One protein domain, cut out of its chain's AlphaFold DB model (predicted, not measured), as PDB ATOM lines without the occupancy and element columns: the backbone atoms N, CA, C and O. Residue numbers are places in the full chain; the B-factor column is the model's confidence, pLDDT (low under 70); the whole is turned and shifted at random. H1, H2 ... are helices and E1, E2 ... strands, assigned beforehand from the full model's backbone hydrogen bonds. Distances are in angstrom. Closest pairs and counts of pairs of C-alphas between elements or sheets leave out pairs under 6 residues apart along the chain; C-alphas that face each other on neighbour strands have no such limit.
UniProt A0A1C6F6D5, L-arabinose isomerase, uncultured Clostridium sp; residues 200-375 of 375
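AT A GLANCE: This is residues 200 to 375 of the 375 residues of the protein "L-arabinose isomerase" of uncultured Clostridium sp (UniProt A0A1C6F6D5). A small parallel sheet, E2 E1 E3, has H1 and H7 over one face, while H2, H3 and H6 cross H4 in a cluster that only grazes the sheet. Away from both, the hairpin of E4 and E5 makes an arm whose tip, residues 365 to 370, sticks out. The printed part has 176 residues, with seven named helices and five named strands in the order E1 H1 E2 H2 H3 H4 E3 H5 H6 H7 E4 E5; the class is mixed, helices and strands. It is compact, with a radius of gyration of the C-alphas of 17.0 A and spans of 51 by 46 by 36 A.

IN THESE COORDINATES: Find C-alpha 200 at (209.917, 87.718, 93.410), where E1, residues 200 to 204, begins. Beside it look for E2, residues 227 to 231, and E3, residues 300 to 304. The helices are H1, residues 217 to 224; H2, 233 to 241; H3, 245 to 258, 19.8 A long; H4, 276 to 295, 28.5 A; H5, 312 to 317; H6, 320 to 329; and H7, 340 to 351, 16.3 A. E4 runs over residues 360 to 365, 14.8 A, and E5 over 370 to 374, ending at C-alpha 374 (198.844, 96.546, 111.901).

HOW THE PARTS SIT: Start at E1, the inner strand: N 202 is 2.8 A from O 229 of E2, and N 203 is 2.9 A from O 302 of E3, both within hydrogen-bond range. E1, H1 and E2 form a strand-helix-strand unit, two parallel neighbour strands with a helix between, with a right-handed crossover. H1 and H7 lie on the same face, making two layers, helices over a sheet. H7 runs along the strands over E3, at a height over the sheet of 7.7 A. Now look at H4, the hub. It touches H6, closest at the C-alphas of Ala 286 and Gly 323, 3.9 A apart, at a steep tilt of 53 degrees, the same way. It touches H3 about perpendicular, at 81 degrees, closest at the C-alphas of Val 248 and Lys 284, 5.2 A. It touches H2 at 67 degrees, only just steep, closest at the C-alphas of Leu 240 and Ala 288, 4.9 A. H5 is close to H4 but not clearly touching, with the C-alphas of Val 285 and Ile 316 6.8 A apart. In E4 and E5, an antiparallel hairpin, N 372 is 2.8 A from O 363. In each of the seven helices every O i to N i+4 pair is within hydrogen-bond range.

THE WHOLE: The C-alphas farthest apart are those of Thr 242 and Glu 367, 51.8 A. The printed part has no cut. The links E1 to H1 and H3 to H4 are long. No printed residue is under 70 in pLDDT.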
ATOM      1  N   PHE A 200     210.289  86.623  92.520       98.50
ATOM      2  CA  PHE A 200     209.917  87.718  93.410       98.50
ATOM      3  C   PHE A 200     209.981  89.030  92.638       98.50
ATOM      4  O   PHE A 200     211.005  89.326  92.034       98.50
ATOM      5  N   GLY A 201     208.913  89.818  92.668       98.38
ATOM      6  CA  GLY A 201     208.944  91.200  92.203       98.38
ATOM      7  C   GLY A 201     209.466  92.124  93.296       98.38
ATOM      8  O   GLY A 201     209.071  91.993  94.454       98.38
ATOM      9  N   PHE A 202     210.314  93.075  92.927       98.38
ATOM     10  CA  PHE A 202     210.730  94.194  93.762       98.38
ATOM     11  C   PHE A 202     210.346  95.488  93.045       98.38
ATOM     12  O   PHE A 202     211.043  95.913  92.129       98.38
ATOM     13  N   LEU A 203     209.207  96.079  93.409       97.94
ATOM     14  CA  LEU A 203     208.674  97.276  92.758       97.94
ATOM     15  C   LEU A 203     209.148  98.550  93.463       97.94
ATOM     16  O   LEU A 203     208.722  98.837  94.583       97.94
ATOM     17  N   GLY A 204     209.954  99.345  92.760       94.69
ATOM     18  CA  GLY A 204     210.447 100.638  93.223       94.69
ATOM     19  C   GLY A 204     211.683 100.528  94.118       94.69
ATOM     20  O   GLY A 204     212.730 100.058  93.685       94.69
ATOM     21  N   ASN A 205     211.596 101.027  95.348       92.25
ATOM     22  CA  ASN A 205     212.710 101.093  96.293       92.25
ATOM     23  C   ASN A 205     212.278 100.596  97.675       92.25
ATOM     24  O   ASN A 205     211.111 100.321  97.906       92.25
ATOM     25  N   THR A 206     213.211 100.514  98.609       93.88
ATOM     26  CA  THR A 206     212.930 100.345 100.032       93.88
ATOM     27  C   THR A 206     212.430 101.654 100.644       93.88
ATOM     28  O   THR A 206     212.771 102.735 100.149       93.88
ATOM     29  N   TYR A 207     211.646 101.587 101.725       92.12
ATOM     30  CA  TYR A 207     211.227 102.791 102.439       92.12
ATOM     31  C   TYR A 207     212.449 103.613 102.865       92.12
ATOM     32  O   TYR A 207     213.373 103.124 103.522       92.12
ATOM     33  N   ASN A 208     212.461 104.890 102.475       89.25
ATOM     34  CA  ASN A 208     213.619 105.755 102.661       89.25
ATOM     35  C   ASN A 208     213.945 105.921 104.155       89.25
ATOM     36  O   ASN A 208     213.187 106.535 104.900       89.25
ATOM     37  N   GLY A 209     215.113 105.422 104.567       89.25
ATOM     38  CA  GLY A 209     215.617 105.533 105.939       89.25
ATOM     39  C   GLY A 209     215.407 104.295 106.816       89.25
ATOM     40  O   GLY A 209     216.011 104.232 107.886       89.25
ATOM     41  N   MET A 210     214.648 103.291 106.364       91.88
ATOM     42  CA  MET A 210     214.504 102.003 107.058       91.88
ATOM     43  C   MET A 210     215.632 101.057 106.643       91.88
ATOM     44  O   MET A 210     215.521 100.263 105.711       91.88
ATOM     45  N   LEU A 211     216.789 101.220 107.291       91.81
ATOM     46  CA  LEU A 211     218.034 100.544 106.903       91.81
ATOM     47  C   LEU A 211     217.970  99.016 107.029       91.81
ATOM     48  O   LEU A 211     218.704  98.309 106.342       91.81
ATOM     49  N   ASP A 212     217.104  98.512 107.896       89.56
ATOM     50  CA  ASP A 212     216.878  97.094 108.128       89.56
ATOM     51  C   ASP A 212     216.089  96.423 107.002       89.56
ATOM     52  O   ASP A 212     216.218  95.215 106.830       89.56
ATOM     53  N   MET A 213     215.345  97.173 106.187       91.88
ATOM     54  CA  MET A 213     214.581  96.636 105.057       91.88
ATOM     55  C   MET A 213     215.469  96.290 103.850       91.88
ATOM     56  O   MET A 213     215.195  95.330 103.120       91.88
ATOM     57  N   TYR A 214     216.605  96.975 103.695       93.06
ATOM     58  CA  TYR A 214     217.554  96.729 102.608       93.06
ATOM     59  C   TYR A 214     218.082  95.290 102.629       93.06
ATOM     60  O   TYR A 214     218.320  94.688 103.679       93.06
ATOM     61  N   SER A 215     218.248  94.724 101.437       92.62
ATOM     62  CA  SER A 215     218.740  93.362 101.238       92.62
ATOM     63  C   SER A 215     219.667  93.329 100.031       92.62
ATOM     64  O   SER A 215     219.402  93.983  99.026       92.62
ATOM     65  N   ASP A 216     220.743  92.550 100.113       95.62
ATOM     66  CA  ASP A 216     221.563  92.247  98.942       95.62
ATOM     67  C   ASP A 216     220.804  91.248  98.060       95.62
ATOM     68  O   ASP A 216     220.548  90.106  98.453       95.62
ATOM     69  N   PHE A 217     220.430  91.686  96.862       96.88
ATOM     70  CA  PHE A 217     219.684  90.872  95.911       96.88
ATOM     71  C   PHE A 217     220.486  89.659  95.425       96.88
ATOM     72  O   PHE A 217     219.920  88.579  95.274       96.88
ATOM     73  N   THR A 218     221.809  89.782  95.282       97.06
ATOM     74  CA  THR A 218     222.681  88.649  94.932       97.06
ATOM     75  C   THR A 218     222.673  87.610  96.048       97.06
ATOM     76  O   THR A 218     222.565  86.413  95.783       97.06
ATOM     77  N   MET A 219     222.742  88.059  97.304       96.69
ATOM     78  CA  MET A 219     222.646  87.177  98.468       96.69
ATOM     79  C   MET A 219     221.281  86.482  98.533       96.69
ATOM     80  O   MET A 219     221.227  85.272  98.751       96.69
ATOM     81  N   PHE A 220     220.192  87.221  98.306       97.06
ATOM     82  CA  PHE A 220     218.837  86.671  98.276       97.06
ATOM     83  C   PHE A 220     218.710  85.551  97.238       97.06
ATOM     84  O   PHE A 220     218.321  84.433  97.586       97.06
ATOM     85  N   GLN A 221     219.099  85.815  95.986       96.19
ATOM     86  CA  GLN A 221     219.038  84.812  94.921       96.19
ATOM     87  C   GLN A 221     219.972  83.629  95.206       96.19
ATOM     88  O   GLN A 221     219.577  82.478  95.042       96.19
ATOM     89  N   GLY A 222     221.194  83.889  95.684       96.25
ATOM     90  CA  GLY A 222     222.183  82.852  95.980       96.25
ATOM     91  C   GLY A 222     221.774  81.899  97.108       96.25
ATOM     92  O   GLY A 222     222.106  80.718  97.051       96.25
ATOM     93  N   GLN A 223     221.045  82.383  98.119       95.44
ATOM     94  CA  GLN A 223     220.604  81.561  99.252       95.44
ATOM     95  C   GLN A 223     219.280  80.837  98.998       95.44
ATOM     96  O   GLN A 223     219.101  79.707  99.447       95.44
ATOM     97  N   THR A 224     218.342  81.481  98.301       95.81
ATOM     98  CA  THR A 224     216.984  80.940  98.106       95.81
ATOM     99  C   THR A 224     216.822  80.184  96.790       95.81
ATOM    100  O   THR A 224     215.936  79.341  96.668       95.81
ATOM    101  N   GLY A 225     217.653  80.495  95.792       95.31
ATOM    102  CA  GLY A 225     217.467  80.079  94.403       95.31
ATOM    103  C   GLY A 225     216.342  80.822  93.673       95.31
ATOM    104  O   GLY A 225     216.139  80.565  92.488       95.31
ATOM    105  N   ALA A 226     215.617  81.726  94.340       97.12
ATOM    106  CA  ALA A 226     214.531  82.478  93.728       97.12
ATOM    107  C   ALA A 226     215.071  83.546  92.771       97.12
ATOM    108  O   ALA A 226     216.103  84.173  93.018       97.12
ATOM    109  N   HIS A 227     214.354  83.787  91.673       97.50
ATOM    110  CA  HIS A 227     214.643  84.920  90.797       97.50
ATOM    111  C   HIS A 227     214.103  86.208  91.414       97.50
ATOM    112  O   HIS A 227     212.966  86.214  91.879       97.50
ATOM    113  N   LEU A 228     214.877  87.291  91.378       97.69
ATOM    114  CA  LEU A 228     214.399  88.615  91.763       97.69
ATOM    115  C   LEU A 228     214.254  89.490  90.514       97.69
ATOM    116  O   LEU A 228     215.230  89.769  89.821       97.69
ATOM    117  N   GLU A 229     213.028  89.910  90.238       98.00
ATOM    118  CA  GLU A 229     212.670  90.826  89.164       98.00
ATOM    119  C   GLU A 229     212.537  92.236  89.739       98.00
ATOM    120  O   GLU A 229     211.648  92.498  90.548       98.00
ATOM    121  N   VAL A 230     213.423  93.147  89.337       97.75
ATOM    122  CA  VAL A 230     213.323  94.558  89.727       97.75
ATOM    123  C   VAL A 230     212.356  95.248  88.774       97.75
ATOM    124  O   VAL A 230     212.553  95.224  87.561       97.75
ATOM    125  N   LEU A 231     211.303  95.832  89.333       98.12
ATOM    126  CA  LEU A 231     210.197  96.447  88.614       98.12
ATOM    127  C   LEU A 231     210.163  97.941  88.910       98.12
ATOM    128  O   LEU A 231     210.408  98.378  90.037       98.12
ATOM    129  N   GLU A 232     209.772  98.721  87.915       96.69
ATOM    130  CA  GLU A 232     209.599 100.161  88.042       96.69
ATOM    131  C   GLU A 232     208.115 100.530  88.020       96.69
ATOM    132  O   GLU A 232     207.265  99.821  87.476       96.69
ATOM    133  N   MET A 233     207.763 101.702  88.555       95.81
ATOM    134  CA  MET A 233     206.366 102.164  88.508       95.81
ATOM    135  C   MET A 233     205.826 102.344  87.090       95.81
ATOM    136  O   MET A 233     204.614 102.270  86.879       95.81
ATOM    137  N   CYS A 234     206.708 102.557  86.115       96.31
ATOM    138  CA  CYS A 234     206.349 102.589  84.703       96.31
ATOM    139  C   CYS A 234     205.759 101.250  84.227       96.31
ATOM    140  O   CYS A 234     204.843 101.263  83.406       96.31
ATOM    141  N   ASP A 235     206.225 100.116  84.761       97.81
ATOM    142  CA  ASP A 235     205.715  98.790  84.400       97.81
ATOM    143  C   ASP A 235     204.271  98.613  84.870       97.81
ATOM    144  O   ASP A 235     203.412  98.168  84.108       97.81
ATOM    145  N   LEU A 236     203.971  99.052  86.097       98.00
ATOM    146  CA  LEU A 236     202.605  99.054  86.610       98.00
ATOM    147  C   LEU A 236     201.725 100.067  85.869       98.00
ATOM    148  O   LEU A 236     200.597  99.742  85.509       98.00
ATOM    149  N   ASN A 237     202.226 101.273  85.587       97.62
ATOM    150  CA  ASN A 237     201.462 102.257  84.819       97.62
ATOM    151  C   ASN A 237     201.069 101.731  83.431       97.62
ATOM    152  O   ASN A 237     199.916 101.854  83.022       97.62
ATOM    153  N   ARG A 238     201.999 101.066  82.737       97.94
ATOM    154  CA  ARG A 238     201.714 100.403  81.462       97.94
ATOM    155  C   ARG A 238     200.566  99.398  81.598       97.94
ATOM    156  O   ARG A 238     199.720  99.331  80.714       97.94
ATOM    157  N   MET A 239     200.492  98.648  82.702       98.31
ATOM    158  CA  MET A 239     199.351  97.762  82.964       98.31
ATOM    159  C   MET A 239     198.051  98.550  83.148       98.31
ATOM    160  O   MET A 239     197.047  98.181  82.537       98.31
ATOM    161  N   LEU A 240     198.068  99.642  83.925       97.81
ATOM    162  CA  LEU A 240     196.898 100.504  84.164       97.81
ATOM    163  C   LEU A 240     196.277 101.040  82.867       97.81
ATOM    164  O   LEU A 240     195.050 101.116  82.769       97.81
ATOM    165  N   GLU A 241     197.098 101.412  81.885       97.56
ATOM    166  CA  GLU A 241     196.647 101.926  80.582       97.56
ATOM    167  C   GLU A 241     195.870 100.880  79.767       97.56
ATOM    168  O   GLU A 241     195.046 101.235  78.927       97.56
ATOM    169  N   THR A 242     196.087  99.592  80.047       97.94
ATOM    170  CA  THR A 242     195.414  98.471  79.373       97.94
ATOM    171  C   THR A 242     194.208  97.923  80.136       97.94
ATOM    172  O   THR A 242     193.594  96.955  79.680       97.94
ATOM    173  N   VAL A 243     193.889  98.462  81.318       98.44
ATOM    174  CA  VAL A 243     192.735  97.999  82.102       98.44
ATOM    175  C   VAL A 243     191.448  98.507  81.461       98.44
ATOM    176  O   VAL A 243     191.268  99.711  81.276       98.44
ATOM    177  N   THR A 244     190.558  97.574  81.145       98.44
ATOM    178  CA  THR A 244     189.246  97.838  80.546       98.44
ATOM    179  C   THR A 244     188.176  98.074  81.610       98.44
ATOM    180  O   THR A 244     188.287  97.567  82.725       98.44
ATOM    181  N   ASP A 245     187.093  98.767  81.255       98.06
ATOM    182  CA  ASP A 245     185.966  99.011  82.169       98.06
ATOM    183  C   ASP A 245     185.347  97.701  82.684       98.06
ATOM    184  O   ASP A 245     184.964  97.598  83.846       98.06
ATOM    185  N   GLN A 246     185.323  96.655  81.850       98.25
ATOM    186  CA  GLN A 246     184.848  95.330  82.254       98.25
ATOM    187  C   GLN A 246     185.720  94.715  83.360       98.25
ATOM    188  O   GLN A 246     185.197  94.112  84.294       98.25
ATOM    189  N   GLU A 247     187.044  94.863  83.270       98.31
ATOM    190  CA  GLU A 247     187.967  94.389  84.307       98.31
ATOM    191  C   GLU A 247     187.823  95.195  85.602       98.31
ATOM    192  O   GLU A 247     187.953  94.624  86.683       98.31
ATOM    193  N   VAL A 248     187.520  96.496  85.507       98.44
ATOM    194  CA  VAL A 248     187.228  97.343  86.674       98.44
ATOM    195  C   VAL A 248     185.953  96.877  87.377       98.44
ATOM    196  O   VAL A 248     185.977  96.680  88.590       98.44
ATOM    197  N   GLU A 249     184.863  96.651  86.641       98.25
ATOM    198  CA  GLU A 249     183.601  96.178  87.226       98.25
ATOM    199  C   GLU A 249     183.748  94.790  87.858       98.25
ATOM    200  O   GLU A 249     183.378  94.609  89.017       98.25
ATOM    201  N   ALA A 250     184.397  93.845  87.171       98.00
ATOM    202  CA  ALA A 250     184.680  92.525  87.737       98.00
ATOM    203  C   ALA A 250     185.531  92.617  89.016       98.00
ATOM    204  O   ALA A 250     185.324  91.876  89.977       98.00
ATOM    205  N   LYS A 251     186.488  93.552  89.062       97.94
ATOM    206  CA  LYS A 251     187.308  93.767  90.255       97.94
ATOM    207  C   LYS A 251     186.513  94.401  91.395       97.94
ATOM    208  O   LYS A 251     186.747  94.051  92.545       97.94
ATOM    209  N   LYS A 252     185.564  95.296  91.110       97.81
ATOM    210  CA  LYS A 252     184.643  95.842  92.122       97.81
ATOM    211  C   LYS A 252     183.757  94.760  92.729       97.81
ATOM    212  O   LYS A 252     183.565  94.771  93.942       97.81
ATOM    213  N   GLU A 253     183.241  93.845  91.909       97.19
ATOM    214  CA  GLU A 253     182.477  92.686  92.383       97.19
ATOM    215  C   GLU A 253     183.332  91.828  93.320       97.19
ATOM    216  O   GLU A 253     182.937  91.585  94.457       97.19
ATOM    217  N   GLU A 254     184.556  91.487  92.910       97.06
ATOM    218  CA  GLU A 254     185.496  90.738  93.750       97.06
ATOM    219  C   GLU A 254     185.818  91.460  95.072       97.06
ATOM    220  O   GLU A 254     185.875  90.831  96.129       97.06
ATOM    221  N   ILE A 255     185.997  92.784  95.042       96.69
ATOM    222  CA  ILE A 255     186.215  93.594  96.249       96.69
ATOM    223  C   ILE A 255     184.998  93.520  97.177       96.69
ATOM    224  O   ILE A 255     185.171  93.347  98.381       96.69
ATOM    225  N   ALA A 256     183.785  93.638  96.638       95.12
ATOM    226  CA  ALA A 256     182.551  93.577  97.417       95.12
ATOM    227  C   ALA A 256     182.280  92.177  97.996       95.12
ATOM    228  O   ALA A 256     181.675  92.065  99.060       95.12
ATOM    229  N   GLU A 257     182.729  91.119  97.318       95.62
ATOM    230  CA  GLU A 257     182.651  89.745  97.819       95.62
ATOM    231  C   GLU A 257     183.691  89.456  98.909       95.62
ATOM    232  O   GLU A 257     183.407  88.715  99.851       95.62
ATOM    233  N   PHE A 258     184.897  90.016  98.786       95.44
ATOM    234  CA  PHE A 258     186.003  89.724  99.699       95.44
ATOM    235  C   PHE A 258     186.013  90.610 100.954       95.44
ATOM    236  O   PHE A 258     186.351  90.132 102.038       95.44
ATOM    237  N   PHE A 259     185.659  91.893 100.828       94.75
ATOM    238  CA  PHE A 259     185.754  92.880 101.905       94.75
ATOM    239  C   PHE A 259     184.387  93.335 102.413       94.75
ATOM    240  O   PHE A 259     183.435  93.516 101.658       94.75
ATOM    241  N   ILE A 260     184.325  93.646 103.709       94.12
ATOM    242  CA  ILE A 260     183.207  94.391 104.291       94.12
ATOM    243  C   ILE A 260     183.507  95.883 104.143       94.12
ATOM    244  O   ILE A 260     184.436  96.397 104.765       94.12
ATOM    245  N   ILE A 261     182.710  96.589 103.342       90.00
ATOM    246  CA  ILE A 261     182.806  98.047 103.213       90.00
ATOM    247  C   ILE A 261     182.026  98.688 104.365       90.00
ATOM    248  O   ILE A 261     180.795  98.646 104.384       90.00
ATOM    249  N   SER A 262     182.742  99.257 105.337       88.81
ATOM    250  CA  SER A 262     182.141  99.919 106.498       88.81
ATOM    251  C   SER A 262     181.603 101.314 106.168       88.81
ATOM    252  O   SER A 262     182.026 101.963 105.210       88.81
ATOM    253  N   GLU A 263     180.679 101.787 107.004       92.12
ATOM    254  CA  GLU A 263     180.329 103.209 107.079       92.12
ATOM    255  C   GLU A 263     181.453 104.007 107.773       92.12
ATOM    256  O   GLU A 263     182.450 103.433 108.224       92.12
ATOM    257  N   ASP A 264     181.289 105.329 107.856       92.31
ATOM    258  CA  ASP A 264     182.246 106.224 108.511       92.31
ATOM    259  C   ASP A 264     182.500 105.824 109.972       92.31
ATOM    260  O   ASP A 264     181.574 105.527 110.736       92.31
ATOM    261  N   SER A 265     183.772 105.850 110.373       89.00
ATOM    262  CA  SER A 265     184.176 105.554 111.744       89.00
ATOM    263  C   SER A 265     183.660 106.626 112.709       89.00
ATOM    264  O   SER A 265     183.846 107.822 112.465       89.00
ATOM    265  N   PRO A 266     183.057 106.238 113.848       86.94
ATOM    266  CA  PRO A 266     182.613 107.196 114.856       86.94
ATOM    267  C   PRO A 266     183.777 107.829 115.634       86.94
ATOM    268  O   PRO A 266     183.578 108.852 116.287       86.94
ATOM    269  N   SER A 267     184.967 107.219 115.609       88.00
ATOM    270  CA  SER A 267     186.127 107.619 116.417       88.00
ATOM    271  C   SER A 267     187.297 108.179 115.606       88.00
ATOM    272  O   SER A 267     188.076 108.953 116.159       88.00
ATOM    273  N   ASP A 268     187.420 107.830 114.323       88.56
ATOM    274  CA  ASP A 268     188.516 108.284 113.461       88.56
ATOM    275  C   ASP A 268     187.986 109.099 112.265       88.56
ATOM    276  O   ASP A 268     187.360 108.533 111.366       88.56
ATOM    277  N   PRO A 269     188.253 110.418 112.201       87.12
ATOM    278  CA  PRO A 269     187.787 111.268 111.105       87.12
ATOM    279  C   PRO A 269     188.416 110.938 109.740       87.12
ATOM    280  O   PRO A 269     187.924 111.442 108.722       87.12
ATOM    281  N   LEU A 270     189.498 110.151 109.695       86.25
ATOM    282  CA  LEU A 270     190.154 109.710 108.461       86.25
ATOM    283  C   LEU A 270     189.550 108.415 107.903       86.25
ATOM    284  O   LEU A 270     189.571 108.212 106.689       86.25
ATOM    285  N   ALA A 271     188.975 107.569 108.758       87.38
ATOM    286  CA  ALA A 271     188.359 106.310 108.358       87.38
ATOM    287  C   ALA A 271     186.920 106.542 107.869       87.38
ATOM    288  O   ALA A 271     185.953 106.439 108.624       87.38
ATOM    289  N   LYS A 272     186.788 106.882 106.584       90.19
ATOM    290  CA  LYS A 272     185.504 107.122 105.913       90.19
ATOM    291  C   LYS A 272     185.155 106.017 104.932       90.19
ATOM    292  O   LYS A 272     186.042 105.369 104.374       90.19
ATOM    293  N   LYS A 273     183.861 105.867 104.658       92.56
ATOM    294  CA  LYS A 273     183.380 105.028 103.566       92.56
ATOM    295  C   LYS A 273     183.977 105.514 102.237       92.56
ATOM    296  O   LYS A 273     183.927 106.717 101.959       92.56
ATOM    297  N   PRO A 274     184.523 104.616 101.397       92.56
ATOM    298  CA  PRO A 274     185.094 105.013 100.116       92.56
ATOM    299  C   PRO A 274     184.021 105.609  99.199       92.56
ATOM    300  O   PRO A 274     182.914 105.074  99.087       92.56
ATOM    301  N   THR A 275     184.354 106.702  98.507       94.31
ATOM    302  CA  THR A 275     183.479 107.243  97.456       94.31
ATOM    303  C   THR A 275     183.457 106.310  96.238       94.31
ATOM    304  O   THR A 275     184.392 105.519  96.055       94.31
ATOM    305  N   PRO A 276     182.434 106.396  95.364       94.19
ATOM    306  CA  PRO A 276     182.392 105.610  94.130       94.19
ATOM    307  C   PRO A 276     183.659 105.760  93.276       94.19
ATOM    308  O   PRO A 276     184.181 104.768  92.779       94.19
ATOM    309  N   GLU A 277     184.209 106.973  93.179       95.06
ATOM    310  CA  GLU A 277     185.420 107.262  92.403       95.06
ATOM    311  C   GLU A 277     186.679 106.658  93.041       95.06
ATOM    312  O   GLU A 277     187.576 106.199  92.334       95.06
ATOM    313  N   GLN A 278     186.763 106.645  94.377       94.31
ATOM    314  CA  GLN A 278     187.866 105.991  95.088       94.31
ATOM    315  C   GLN A 278     187.817 104.473  94.909       94.31
ATOM    316  O   GLN A 278     188.860 103.845  94.705       94.31
ATOM    317  N   LEU A 279     186.616 103.891  94.954       95.12
ATOM    318  CA  LEU A 279     186.410 102.463  94.739       95.12
ATOM    319  C   LEU A 279     186.751 102.065  93.298       95.12
ATOM    320  O   LEU A 279     187.468 101.090  93.091       95.12
ATOM    321  N   GLU A 280     186.307 102.845  92.313       97.12
ATOM    322  CA  GLU A 280     186.630 102.635  90.899       97.12
ATOM    323  C   GLU A 280     188.141 102.726  90.641       97.12
ATOM    324  O   GLU A 280     188.726 101.839  90.016       97.12
ATOM    325  N   TRP A 281     188.809 103.752  91.183       97.12
ATOM    326  CA  TRP A 281     190.260 103.896  91.055       97.12
ATOM    327  C   TRP A 281     191.013 102.718  91.678       97.12
ATOM    328  O   TRP A 281     191.923 102.164  91.060       97.12
ATOM    329  N   THR A 282     190.607 102.300  92.875       96.38
ATOM    330  CA  THR A 282     191.212 101.169  93.585       96.38
ATOM    331  C   THR A 282     191.020  99.859  92.822       96.38
ATOM    332  O   THR A 282     191.966  99.089  92.672       96.38
ATOM    333  N   ALA A 283     189.828  99.630  92.266       98.19
ATOM    334  CA  ALA A 283     189.549  98.477  91.419       98.19
ATOM    335  C   ALA A 283     190.415  98.479  90.148       98.19
ATOM    336  O   ALA A 283     190.991  97.451  89.788       98.19
ATOM    337  N   LYS A 284     190.597  99.641  89.510       98.62
ATOM    338  CA  LYS A 284     191.487  99.776  88.349       98.62
ATOM    339  C   LYS A 284     192.943  99.446  88.689       98.62
ATOM    340  O   LYS A 284     193.591  98.715  87.939       98.62
ATOM    341  N   VAL A 285     193.455  99.946  89.816       98.50
ATOM    342  CA  VAL A 285     194.819  99.642  90.284       98.50
ATOM    343  C   VAL A 285     194.966  98.152  90.609       98.50
ATOM    344  O   VAL A 285     195.922  97.529  90.154       98.50
ATOM    345  N   ALA A 286     193.999  97.554  91.306       98.44
ATOM    346  CA  ALA A 286     194.017  96.132  91.642       98.44
ATOM    347  C   ALA A 286     193.995  95.227  90.397       98.44
ATOM    348  O   ALA A 286     194.715  94.228  90.335       98.44
ATOM    349  N   ALA A 287     193.215  95.586  89.372       98.62
ATOM    350  CA  ALA A 287     193.231  94.889  88.088       98.62
ATOM    351  C   ALA A 287     194.606  94.991  87.403       98.62
ATOM    352  O   ALA A 287     195.123  93.991  86.906       98.62
ATOM    353  N   ALA A 288     195.234  96.169  87.427       98.69
ATOM    354  CA  ALA A 288     196.563  96.366  86.856       98.69
ATOM    355  C   ALA A 288     197.665  95.599  87.605       98.69
ATOM    356  O   ALA A 288     198.550  95.034  86.966       98.69
ATOM    357  N   GLN A 289     197.603  95.529  88.938       98.62
ATOM    358  CA  GLN A 289     198.527  94.731  89.752       98.62
ATOM    359  C   GLN A 289     198.421  93.239  89.420       98.62
ATOM    360  O   GLN A 289     199.437  92.563  89.276       98.62
ATOM    361  N   GLU A 290     197.204  92.720  89.230       98.25
ATOM    362  CA  GLU A 290     197.020  91.330  88.809       98.25
ATOM    363  C   GLU A 290     197.578  91.079  87.397       98.25
ATOM    364  O   GLU A 290     198.203  90.042  87.165       98.25
ATOM    365  N   LYS A 291     197.420  92.034  86.464       98.31
ATOM    366  CA  LYS A 291     198.072  91.963  85.144       98.31
ATOM    367  C   LYS A 291     199.595  91.970  85.258       98.31
ATOM    368  O   LYS A 291     200.234  91.160  84.599       98.31
ATOM    369  N   LEU A 292     200.166  92.817  86.118       98.56
ATOM    370  CA  LEU A 292     201.611  92.886  86.352       98.56
ATOM    371  C   LEU A 292     202.157  91.541  86.851       98.56
ATOM    372  O   LEU A 292     203.116  91.014  86.297       98.56
ATOM    373  N   VAL A 293     201.511  90.954  87.861       98.31
ATOM    374  CA  VAL A 293     201.892  89.639  88.400       98.31
ATOM    375  C   VAL A 293     201.863  88.563  87.314       98.31
ATOM    376  O   VAL A 293     202.783  87.751  87.241       98.31
ATOM    377  N   LYS A 294     200.845  88.575  86.447       97.62
ATOM    378  CA  LYS A 294     200.715  87.624  85.332       97.62
ATOM    379  C   LYS A 294     201.771  87.838  84.242       97.62
ATOM    380  O   LYS A 294     202.348  86.862  83.779       97.62
ATOM    381  N   GLU A 295     202.029  89.085  83.853       97.88
ATOM    382  CA  GLU A 295     203.004  89.453  82.815       97.88
ATOM    383  C   GLU A 295     204.426  89.005  83.190       97.88
ATOM    384  O   GLU A 295     205.131  88.421  82.369       97.88
ATOM    385  N   TYR A 296     204.839  89.243  84.439       97.88
ATOM    386  CA  TYR A 296     206.196  88.936  84.913       97.88
ATOM    387  C   TYR A 296     206.316  87.557  85.592       97.88
ATOM    388  O   TYR A 296     207.398  87.197  86.075       97.88
ATOM    389  N   ASP A 297     205.226  86.779  85.604       97.31
ATOM    390  CA  ASP A 297     205.098  85.460  86.242       97.31
ATOM    391  C   ASP A 297     205.538  85.460  87.721       97.31
ATOM    392  O   ASP A 297     206.301  84.601  88.168       97.31
ATOM    393  N   LEU A 298     205.093  86.464  88.482       98.06
ATOM    394  CA  LEU A 298     205.516  86.664  89.869       98.06
ATOM    395  C   LEU A 298     204.824  85.683  90.822       98.06
ATOM    396  O   LEU A 298     203.636  85.402  90.705       98.06
ATOM    397  N   ASP A 299     205.576  85.215  91.813       97.44
ATOM    398  CA  ASP A 299     205.140  84.347  92.910       97.44
ATOM    399  C   ASP A 299     204.978  85.094  94.238       97.44
ATOM    400  O   ASP A 299     204.331  84.581  95.156       97.44
ATOM    401  N   ALA A 300     205.597  86.270  94.343       97.75
ATOM    402  CA  ALA A 300     205.534  87.196  95.464       97.75
ATOM    403  C   ALA A 300     205.964  88.595  94.987       97.75
ATOM    404  O   ALA A 300     206.661  88.721  93.977       97.75
ATOM    405  N   LEU A 301     205.556  89.643  95.697       98.19
ATOM    406  CA  LEU A 301     205.862  91.029  95.356       98.19
ATOM    407  C   LEU A 301     206.188  91.816  96.623       98.19
ATOM    408  O   LEU A 301     205.379  91.901  97.539       98.19
ATOM    409  N   THR A 302     207.351  92.443  96.670       97.62
ATOM    410  CA  THR A 302     207.600  93.526  97.618       97.62
ATOM    411  C   THR A 302     207.570  94.856  96.887       97.62
ATOM    412  O   THR A 302     207.938  94.936  95.712       97.62
ATOM    413  N   TYR A 303     207.061  95.890  97.545       96.69
ATOM    414  CA  TYR A 303     206.829  97.170  96.902       96.69
ATOM    415  C   TYR A 303     207.064  98.325  97.860       96.69
ATOM    416  O   TYR A 303     206.629  98.308  99.009       96.69
ATOM    417  N   TYR A 304     207.670  99.380  97.342       95.31
ATOM    418  CA  TYR A 304     207.501 100.727  97.856       95.31
ATOM    419  C   TYR A 304     207.931 101.716  96.784       95.31
ATOM    420  O   TYR A 304     208.905 101.516  96.064       95.31
ATOM    421  N   TYR A 305     207.193 102.812  96.660       92.31
ATOM    422  CA  TYR A 305     207.550 103.851  95.716       92.31
ATOM    423  C   TYR A 305     207.302 105.222  96.310       92.31
ATOM    424  O   TYR A 305     206.202 105.529  96.761       92.31
ATOM    425  N   HIS A 306     208.333 106.061  96.263       86.06
ATOM    426  CA  HIS A 306     208.223 107.453  96.652       86.06
ATOM    427  C   HIS A 306     207.839 108.295  95.432       86.06
ATOM    428  O   HIS A 306     208.688 108.708  94.640       86.06
ATOM    429  N   GLY A 307     206.537 108.524  95.259       85.19
ATOM    430  CA  GLY A 307     206.028 109.443  94.246       85.19
ATOM    431  C   GLY A 307     206.318 110.904  94.599       85.19
ATOM    432  O   GLY A 307     206.404 111.279  95.765       85.19
ATOM    433  N   THR A 308     206.433 111.767  93.587       89.69
ATOM    434  CA  THR A 308     206.415 113.219  93.820       89.69
ATOM    435  C   THR A 308     205.071 113.622  94.420       89.69
ATOM    436  O   THR A 308     204.034 113.182  93.927       89.69
ATOM    437  N   ARG A 309     205.082 114.492  95.435       90.75
ATOM    438  CA  ARG A 309     203.869 114.996  96.095       90.75
ATOM    439  C   ARG A 309     202.884 115.613  95.091       90.75
ATOM    440  O   ARG A 309     203.255 116.492  94.316       90.75
ATOM    441  N   GLY A 310     201.627 115.185  95.147       90.62
ATOM    442  CA  GLY A 310     200.552 115.512  94.207       90.62
ATOM    443  C   GLY A 310     200.691 114.851  92.830       90.62
ATOM    444  O   GLY A 310     199.936 115.178  91.916       90.62
ATOM    445  N   GLY A 311     201.677 113.975  92.647       93.50
ATOM    446  CA  GLY A 311     202.026 113.381  91.367       93.50
ATOM    447  C   GLY A 311     201.149 112.191  90.992       93.50
ATOM    448  O   GLY A 311     200.503 111.550  91.818       93.50
ATOM    449  N   TYR A 312     201.178 111.844  89.709       94.44
ATOM    450  CA  TYR A 312     200.397 110.728  89.184       94.44
ATOM    451  C   TYR A 312     200.801 109.369  89.791       94.44
ATOM    452  O   TYR A 312     199.932 108.587  90.169       94.44
ATOM    453  N   TYR A 313     202.101 109.114  89.976       94.50
ATOM    454  CA  TYR A 313     202.573 107.872  90.602       94.50
ATOM    455  C   TYR A 313     202.233 107.766  92.097       94.50
ATOM    456  O   TYR A 313     201.981 106.662  92.568       94.50
ATOM    457  N   GLU A 314     202.157 108.888  92.823       92.94
ATOM    458  CA  GLU A 314     201.652 108.907  94.207       92.94
ATOM    459  C   GLU A 314     200.167 108.507  94.238       92.94
ATOM    460  O   GLU A 314     199.751 107.691  95.058       92.94
ATOM    461  N   LYS A 315     199.368 108.989  93.273       94.00
ATOM    462  CA  LYS A 315     197.964 108.574  93.130       94.00
ATOM    463  C   LYS A 315     197.821 107.074  92.834       94.00
ATOM    464  O   LYS A 315     196.901 106.445  93.354       94.00
ATOM    465  N   ILE A 316     198.697 106.500  92.003       95.56
ATOM    466  CA  ILE A 316     198.716 105.049  91.746       95.56
ATOM    467  C   ILE A 316     199.047 104.289  93.038       95.56
ATOM    468  O   ILE A 316     198.298 103.390  93.416       95.56
ATOM    469  N   GLN A 317     200.120 104.681  93.733       93.81
ATOM    470  CA  GLN A 317     200.542 104.071  94.998       93.81
ATOM    471  C   GLN A 317     199.414 104.076  96.045       93.81
ATOM    472  O   GLN A 317     199.205 103.078  96.732       93.81
ATOM    473  N   GLY A 318     198.636 105.159  96.131       91.62
ATOM    474  CA  GLY A 318     197.495 105.259  97.047       91.62
ATOM    475  C   GLY A 318     196.397 104.204  96.838       91.62
ATOM    476  O   GLY A 318     195.578 104.007  97.729       91.62
ATOM    477  N   GLY A 319     196.373 103.508  95.694       93.88
ATOM    478  CA  GLY A 319     195.422 102.428  95.396       93.88
ATOM    479  C   GLY A 319     195.944 101.009  95.657       93.88
ATOM    480  O   GLY A 319     195.270 100.049  95.297       93.88
ATOM    481  N   PHE A 320     197.141 100.844  96.229       95.56
ATOM    482  CA  PHE A 320     197.829  99.548  96.270       95.56
ATOM    483  C   PHE A 320     197.196  98.488  97.171       95.56
ATOM    484  O   PHE A 320     197.227  97.303  96.835       95.56
ATOM    485  N   ILE A 321     196.667  98.903  98.320       94.19
ATOM    486  CA  ILE A 321     196.398  98.005  99.451       94.19
ATOM    487  C   ILE A 321     195.391  96.907  99.104       94.19
ATOM    488  O   ILE A 321     195.630  95.731  99.383       94.19
ATOM    489  N   VAL A 322     194.285  97.267  98.453       95.81
ATOM    490  CA  VAL A 322     193.208  96.318  98.142       95.81
ATOM    491  C   VAL A 322     193.680  95.236  97.176       95.81
ATOM    492  O   VAL A 322     193.465  94.052  97.429       95.81
ATOM    493  N   GLY A 323     194.361  95.610  96.091       97.00
ATOM    494  CA  GLY A 323     194.816  94.620  95.120       97.00
ATOM    495  C   GLY A 323     195.943  93.733  95.650       97.00
ATOM    496  O   GLY A 323     195.908  92.528  95.421       97.00
ATOM    497  N   HIS A 324     196.870  94.266  96.450       96.94
ATOM    498  CA  HIS A 324     197.885  93.457  97.141       96.94
ATOM    499  C   HIS A 324     197.284  92.481  98.164       96.94
ATOM    500  O   HIS A 324     197.746  91.343  98.284       96.94
ATOM    501  N   SER A 325     196.215  92.882  98.857       95.62
ATOM    502  CA  SER A 325     195.478  92.004  99.772       95.62
ATOM    503  C   SER A 325     194.797  90.854  99.018       95.62
ATOM    504  O   SER A 325     194.927  89.692  99.406       95.62
ATOM    505  N   LEU A 326     194.141  91.154  97.889       96.75
ATOM    506  CA  LEU A 326     193.538  90.139  97.014       96.75
ATOM    507  C   LEU A 326     194.592  89.194  96.420       96.75
ATOM    508  O   LEU A 326     194.379  87.983  96.377       96.75
ATOM    509  N   LEU A 327     195.743  89.716  95.988       97.06
ATOM    510  CA  LEU A 327     196.864  88.911  95.492       97.06
ATOM    511  C   LEU A 327     197.406  87.968  96.571       97.06
ATOM    512  O   LEU A 327     197.573  86.774  96.311       97.06
ATOM    513  N   THR A 328     197.582  88.470  97.794       96.00
ATOM    514  CA  THR A 328     198.027  87.662  98.938       96.00
ATOM    515  C   THR A 328     197.029  86.542  99.232       96.00
ATOM    516  O   THR A 328     197.426  85.383  99.368       96.00
ATOM    517  N   ALA A 329     195.725  86.836  99.211       94.25
ATOM    518  CA  ALA A 329     194.667  85.835  99.362       94.25
ATOM    519  C   ALA A 329     194.641  84.784  98.232       94.25
ATOM    520  O   ALA A 329     194.152  83.669  98.431       94.25
ATOM    521  N   LYS A 330     195.194  85.118  97.058       95.00
ATOM    522  CA  LYS A 330     195.394  84.214  95.916       95.00
ATOM    523  C   LYS A 330     196.799  83.584  95.871       95.00
ATOM    524  O   LYS A 330     197.193  83.048  94.833       95.00
ATOM    525  N   GLY A 331     197.558  83.605  96.967       94.56
ATOM    526  CA  GLY A 331     198.859  82.929  97.068       94.56
ATOM    527  C   GLY A 331     200.030  83.673  96.418       94.56
ATOM    528  O   GLY A 331     201.061  83.058  96.140       94.56
ATOM    529  N   ILE A 332     199.883  84.980  96.180       96.94
ATOM    530  CA  ILE A 332     200.959  85.885  95.752       96.94
ATOM    531  C   ILE A 332     201.202  86.892  96.882       96.94
ATOM    532  O   ILE A 332     200.563  87.942  96.907       96.94
ATOM    533  N   PRO A 333     202.070  86.571  97.856       96.50
ATOM    534  CA  PRO A 333     202.330  87.444  98.991       96.50
ATOM    535  C   PRO A 333     202.800  88.828  98.562       96.50
ATOM    536  O   PRO A 333     203.721  88.940  97.751       96.50
ATOM    537  N   CYS A 334     202.199  89.866  99.139       97.19
ATOM    538  CA  CYS A 334     202.596  91.248  98.916       97.19
ATOM    539  C   CYS A 334     203.087  91.895 100.219       97.19
ATOM    540  O   CYS A 334     202.324  91.971 101.177       97.19
ATOM    541  N   ALA A 335     204.337  92.367 100.252       96.31
ATOM    542  CA  ALA A 335     204.925  93.041 101.416       96.31
ATOM    543  C   ALA A 335     205.242  94.509 101.103       96.31
ATOM    544  O   ALA A 335     205.861  94.802 100.075       96.31
ATOM    545  N   GLY A 336     204.819  95.415 101.986       94.81
ATOM    546  CA  GLY A 336     205.076  96.848 101.857       94.81
ATOM    547  C   GLY A 336     206.540  97.222 102.090       94.81
ATOM    548  O   GLY A 336     207.390  96.370 102.334       94.81
ATOM    549  N   GLU A 337     206.821  98.522 101.987       94.38
ATOM    550  CA  GLU A 337     208.097  99.151 102.375       94.38
ATOM    551  C   GLU A 337     209.355  98.637 101.654       94.38
ATOM    552  O   GLU A 337     210.483  98.969 102.024       94.38
ATOM    553  N   GLY A 338     209.182  97.863 100.581       95.25
ATOM    554  CA  GLY A 338     210.279  97.147  99.934       95.25
ATOM    555  C   GLY A 338     210.893  96.059 100.829       95.25
ATOM    556  O   GLY A 338     212.053  95.690 100.625       95.25
ATOM    557  N   ASP A 339     210.150  95.549 101.823       96.00
ATOM    558  CA  ASP A 339     210.592  94.470 102.704       96.00
ATOM    559  C   ASP A 339     210.608  93.102 102.002       96.00
ATOM    560  O   ASP A 339     209.684  92.280 102.082       96.00
ATOM    561  N   LEU A 340     211.725  92.823 101.335       96.88
ATOM    562  CA  LEU A 340     211.969  91.539 100.684       96.88
ATOM    563  C   LEU A 340     212.046  90.367 101.681       96.88
ATOM    564  O   LEU A 340     211.705  89.235 101.328       96.88
ATOM    565  N   LYS A 341     212.478  90.610 102.925       95.81
ATOM    566  CA  LYS A 341     212.669  89.550 103.928       95.81
ATOM    567  C   LYS A 341     211.328  89.068 104.461       95.81
ATOM    568  O   LYS A 341     211.097  87.859 104.520       95.81
ATOM    569  N   THR A 342     210.420  89.988 104.771       95.69
ATOM    570  CA  THR A 342     209.052  89.620 105.151       95.69
ATOM    571  C   THR A 342     208.307  89.004 103.973       95.69
ATOM    572  O   THR A 342     207.641  87.985 104.147       95.69
ATOM    573  N   CYS A 343     208.504  89.513 102.752       96.94
ATOM    574  CA  CYS A 343     207.943  88.902 101.544       96.94
ATOM    575  C   CYS A 343     208.368  87.426 101.386       96.94
ATOM    576  O   CYS A 343     207.534  86.554 101.124       96.94
ATOM    577  N   LEU A 344     209.652  87.120 101.618       97.19
ATOM    578  CA  LEU A 344     210.176  85.751 101.642       97.19
ATOM    579  C   LEU A 344     209.501  84.896 102.716       97.19
ATOM    580  O   LEU A 344     209.055  83.788 102.417       97.19
ATOM    581  N   ALA A 345     209.400  85.401 103.947       96.44
ATOM    582  CA  ALA A 345     208.746  84.690 105.043       96.44
ATOM    583  C   ALA A 345     207.276  84.380 104.721       96.44
ATOM    584  O   ALA A 345     206.834  83.240 104.875       96.44
ATOM    585  N   MET A 346     206.538  85.352 104.183       96.81
ATOM    586  CA  MET A 346     205.162  85.142 103.737       96.81
ATOM    587  C   MET A 346     205.090  84.086 102.629       96.81
ATOM    588  O   MET A 346     204.197  83.237 102.657       96.81
ATOM    589  N   LYS A 347     206.041  84.075 101.681       96.62
ATOM    590  CA  LYS A 347     206.068  83.056 100.625       96.62
ATOM    591  C   LYS A 347     206.375  81.662 101.148       96.62
ATOM    592  O   LYS A 347     205.760  80.702 100.693       96.62
ATOM    593  N   ILE A 348     207.264  81.537 102.129       96.19
ATOM    594  CA  ILE A 348     207.505  80.270 102.823       96.19
ATOM    595  C   ILE A 348     206.197  79.760 103.436       96.19
ATOM    596  O   ILE A 348     205.826  78.610 103.205       96.19
ATOM    597  N   CYS A 349     205.461  80.618 104.147       94.94
ATOM    598  CA  CYS A 349     204.188  80.240 104.755       94.94
ATOM    599  C   CYS A 349     203.101  79.890 103.723       94.94
ATOM    600  O   CYS A 349     202.320  78.962 103.951       94.94
ATOM    601  N   ASP A 350     203.063  80.579 102.577       94.00
ATOM    602  CA  ASP A 350     202.194  80.238 101.444       94.00
ATOM    603  C   ASP A 350     202.522  78.848 100.866       94.00
ATOM    604  O   ASP A 350     201.611  78.037 100.680       94.00
ATOM    605  N   ILE A 351     203.809  78.537 100.651       93.75
ATOM    606  CA  ILE A 351     204.275  77.234 100.140       93.75
ATOM    607  C   ILE A 351     203.814  76.088 101.049       93.75
ATOM    608  O   ILE A 351     203.345  75.059 100.561       93.75
ATOM    609  N   VAL A 352     203.899  76.267 102.370       92.25
ATOM    610  CA  VAL A 352     203.462  75.253 103.347       92.25
ATOM    611  C   VAL A 352     201.980  75.363 103.731       92.25
ATOM    612  O   VAL A 352     201.539  74.699 104.669       92.25
ATOM    613  N   ASN A 353     201.196  76.178 103.014       89.69
ATOM    614  CA  ASN A 353     199.758  76.392 103.222       89.69
ATOM    615  C   ASN A 353     199.383  76.785 104.664       89.69
ATOM    616  O   ASN A 353     198.350  76.371 105.188       89.69
ATOM    617  N   ARG A 354     200.227  77.588 105.317       89.12
ATOM    618  CA  ARG A 354     199.966  78.151 106.651       89.12
ATOM    619  C   ARG A 354     199.404  79.572 106.604       89.12
ATOM    620  O   ARG A 354     198.966  80.069 107.636       89.12
ATOM    621  N   GLY A 355     199.355  80.175 105.413       80.81
ATOM    622  CA  GLY A 355     198.911  81.553 105.220       80.81
ATOM    623  C   GLY A 355     199.861  82.558 105.874       80.81
ATOM    624  O   GLY A 355     200.893  82.195 106.424       80.81
ATOM    625  N   GLY A 356     199.525  83.836 105.801       82.06
ATOM    626  CA  GLY A 356     200.330  84.896 106.395       82.06
ATOM    627  C   GLY A 356     199.993  86.232 105.761       82.06
ATOM    628  O   GLY A 356     199.672  86.290 104.576       82.06
ATOM    629  N   SER A 357     200.055  87.287 106.562       85.94
ATOM    630  CA  SER A 357     199.934  88.666 106.103       85.94
ATOM    631  C   SER A 357     201.198  89.413 106.491       85.94
ATOM    632  O   SER A 357     201.857  89.054 107.470       85.94
ATOM    633  N   PHE A 358     201.518  90.449 105.725       90.56
ATOM    634  CA  PHE A 358     202.420  91.487 106.188       90.56
ATOM    635  C   PHE A 358     201.793  92.108 107.438       90.56
ATOM    636  O   PHE A 358     200.601  92.417 107.414       90.56
ATOM    637  N   CYS A 359     202.563  92.198 108.519       90.62
ATOM    638  CA  CYS A 359     202.135  92.780 109.783       90.62
ATOM    639  C   CYS A 359     203.339  93.405 110.490       90.62
ATOM    640  O   CYS A 359     204.442  92.860 110.462       90.62
ATOM    641  N   GLU A 360     203.074  94.468 111.228       90.06
ATOM    642  CA  GLU A 360     204.009  95.207 112.056       90.06
ATOM    643  C   GLU A 360     203.486  95.286 113.487       90.06
ATOM    644  O   GLU A 360     202.279  95.307 113.732       90.06
ATOM    645  N   ILE A 361     204.403  95.342 114.450       92.19
ATOM    646  CA  ILE A 361     204.059  95.592 115.850       92.19
ATOM    647  C   ILE A 361     203.878  97.100 116.018       92.19
ATOM    648  O   ILE A 361     204.821  97.853 115.789       92.19
ATOM    649  N   VAL A 362     202.689  97.532 116.442       92.31
ATOM    650  CA  VAL A 362     202.341  98.962 116.483       92.31
ATOM    651  C   VAL A 362     202.376  99.502 117.909       92.31
ATOM    652  O   VAL A 362     203.073 100.476 118.184       92.31
ATOM    653  N   VAL A 363     201.633  98.885 118.833       95.12
ATOM    654  CA  VAL A 363     201.513  99.363 120.220       95.12
ATOM    655  C   VAL A 363     201.531  98.189 121.190       95.12
ATOM    656  O   VAL A 363     200.939  97.147 120.927       95.12
ATOM    657  N   THR A 364     202.180  98.366 122.340       96.44
ATOM    658  CA  THR A 364     202.069  97.444 123.476       96.44
ATOM    659  C   THR A 364     200.993  97.932 124.435       96.44
ATOM    660  O   THR A 364     201.058  99.062 124.920       96.44
ATOM    661  N   ASP A 365     200.034  97.062 124.736       95.56
ATOM    662  CA  ASP A 365     199.077  97.236 125.820       95.56
ATOM    663  C   ASP A 365     199.609  96.541 127.081       95.56
ATOM    664  O   ASP A 365     199.711  95.313 127.152       95.56
ATOM    665  N   TYR A 366     199.983  97.338 128.081       96.25
ATOM    666  CA  TYR A 366     200.549  96.829 129.329       96.25
ATOM    667  C   TYR A 366     199.503  96.367 130.343       96.25
ATOM    668  O   TYR A 366     199.864  95.607 131.243       96.25
ATOM    669  N   GLU A 367     198.252  96.816 130.236       96.94
ATOM    670  CA  GLU A 367     197.194  96.369 131.146       96.94
ATOM    671  C   GLU A 367     196.735  94.965 130.756       96.94
ATOM    672  O   GLU A 367     196.661  94.082 131.614       96.94
ATOM    673  N   ASP A 368     196.554  94.729 129.455       95.38
ATOM    674  CA  ASP A 368     196.166  93.420 128.927       95.38
ATOM    675  C   ASP A 368     197.369  92.496 128.665       95.38
ATOM    676  O   ASP A 368     197.206  91.291 128.454       95.38
ATOM    677  N   GLY A 369     198.593  93.033 128.686       95.69
ATOM    678  CA  GLY A 369     199.815  92.280 128.398       95.69
ATOM    679  C   GLY A 369     199.875  91.790 126.948       95.69
ATOM    680  O   GLY A 369     200.352  90.683 126.686       95.69
ATOM    681  N   THR A 370     199.370  92.591 126.008       95.88
ATOM    682  CA  THR A 370     199.273  92.250 124.582       95.88
ATOM    683  C   THR A 370     199.996  93.268 123.702       95.88
ATOM    684  O   THR A 370     200.359  94.355 124.140       95.88
ATOM    685  N   ASN A 371     200.230  92.910 122.439       94.62
ATOM    686  CA  ASN A 371     200.667  93.850 121.411       94.62
ATOM    687  C   ASN A 371     199.587  93.942 120.336       94.62
ATOM    688  O   ASN A 371     199.078  92.915 119.884       94.62
ATOM    689  N   THR A 372     199.283  95.156 119.890       92.38
ATOM    690  CA  THR A 372     198.508  95.385 118.675       92.38
ATOM    691  C   THR A 372     199.426  95.301 117.465       92.38
ATOM    692  O   THR A 372     200.584  95.733 117.492       92.38
ATOM    693  N   ILE A 373     198.897  94.712 116.399       90.94
ATOM    694  CA  ILE A 373     199.581  94.581 115.118       90.94
ATOM    695  C   ILE A 373     198.757  95.262 114.025       90.94
ATOM    696  O   ILE A 373     197.528  95.256 114.089       90.94
ATOM    697  N   GLY A 374     199.436  95.854 113.049       83.56
ATOM    698  CA  GLY A 374     198.844  96.546 111.901       83.56
ATOM    699  C   GLY A 374     199.586  96.195 110.616       83.56
ATOM    700  O   GLY A 374     200.641  95.576 110.682       83.56
ATOM    701  N   SER A 375     199.025  96.530 109.458       70.81
ATOM    702  CA  SER A 375     199.567  96.173 108.137       70.81
ATOM    703  C   SER A 375     199.325  97.263 107.114       70.81
ATOM    704  O   SER A 375     198.206  97.829 107.187       70.81
TER     705      SER A 375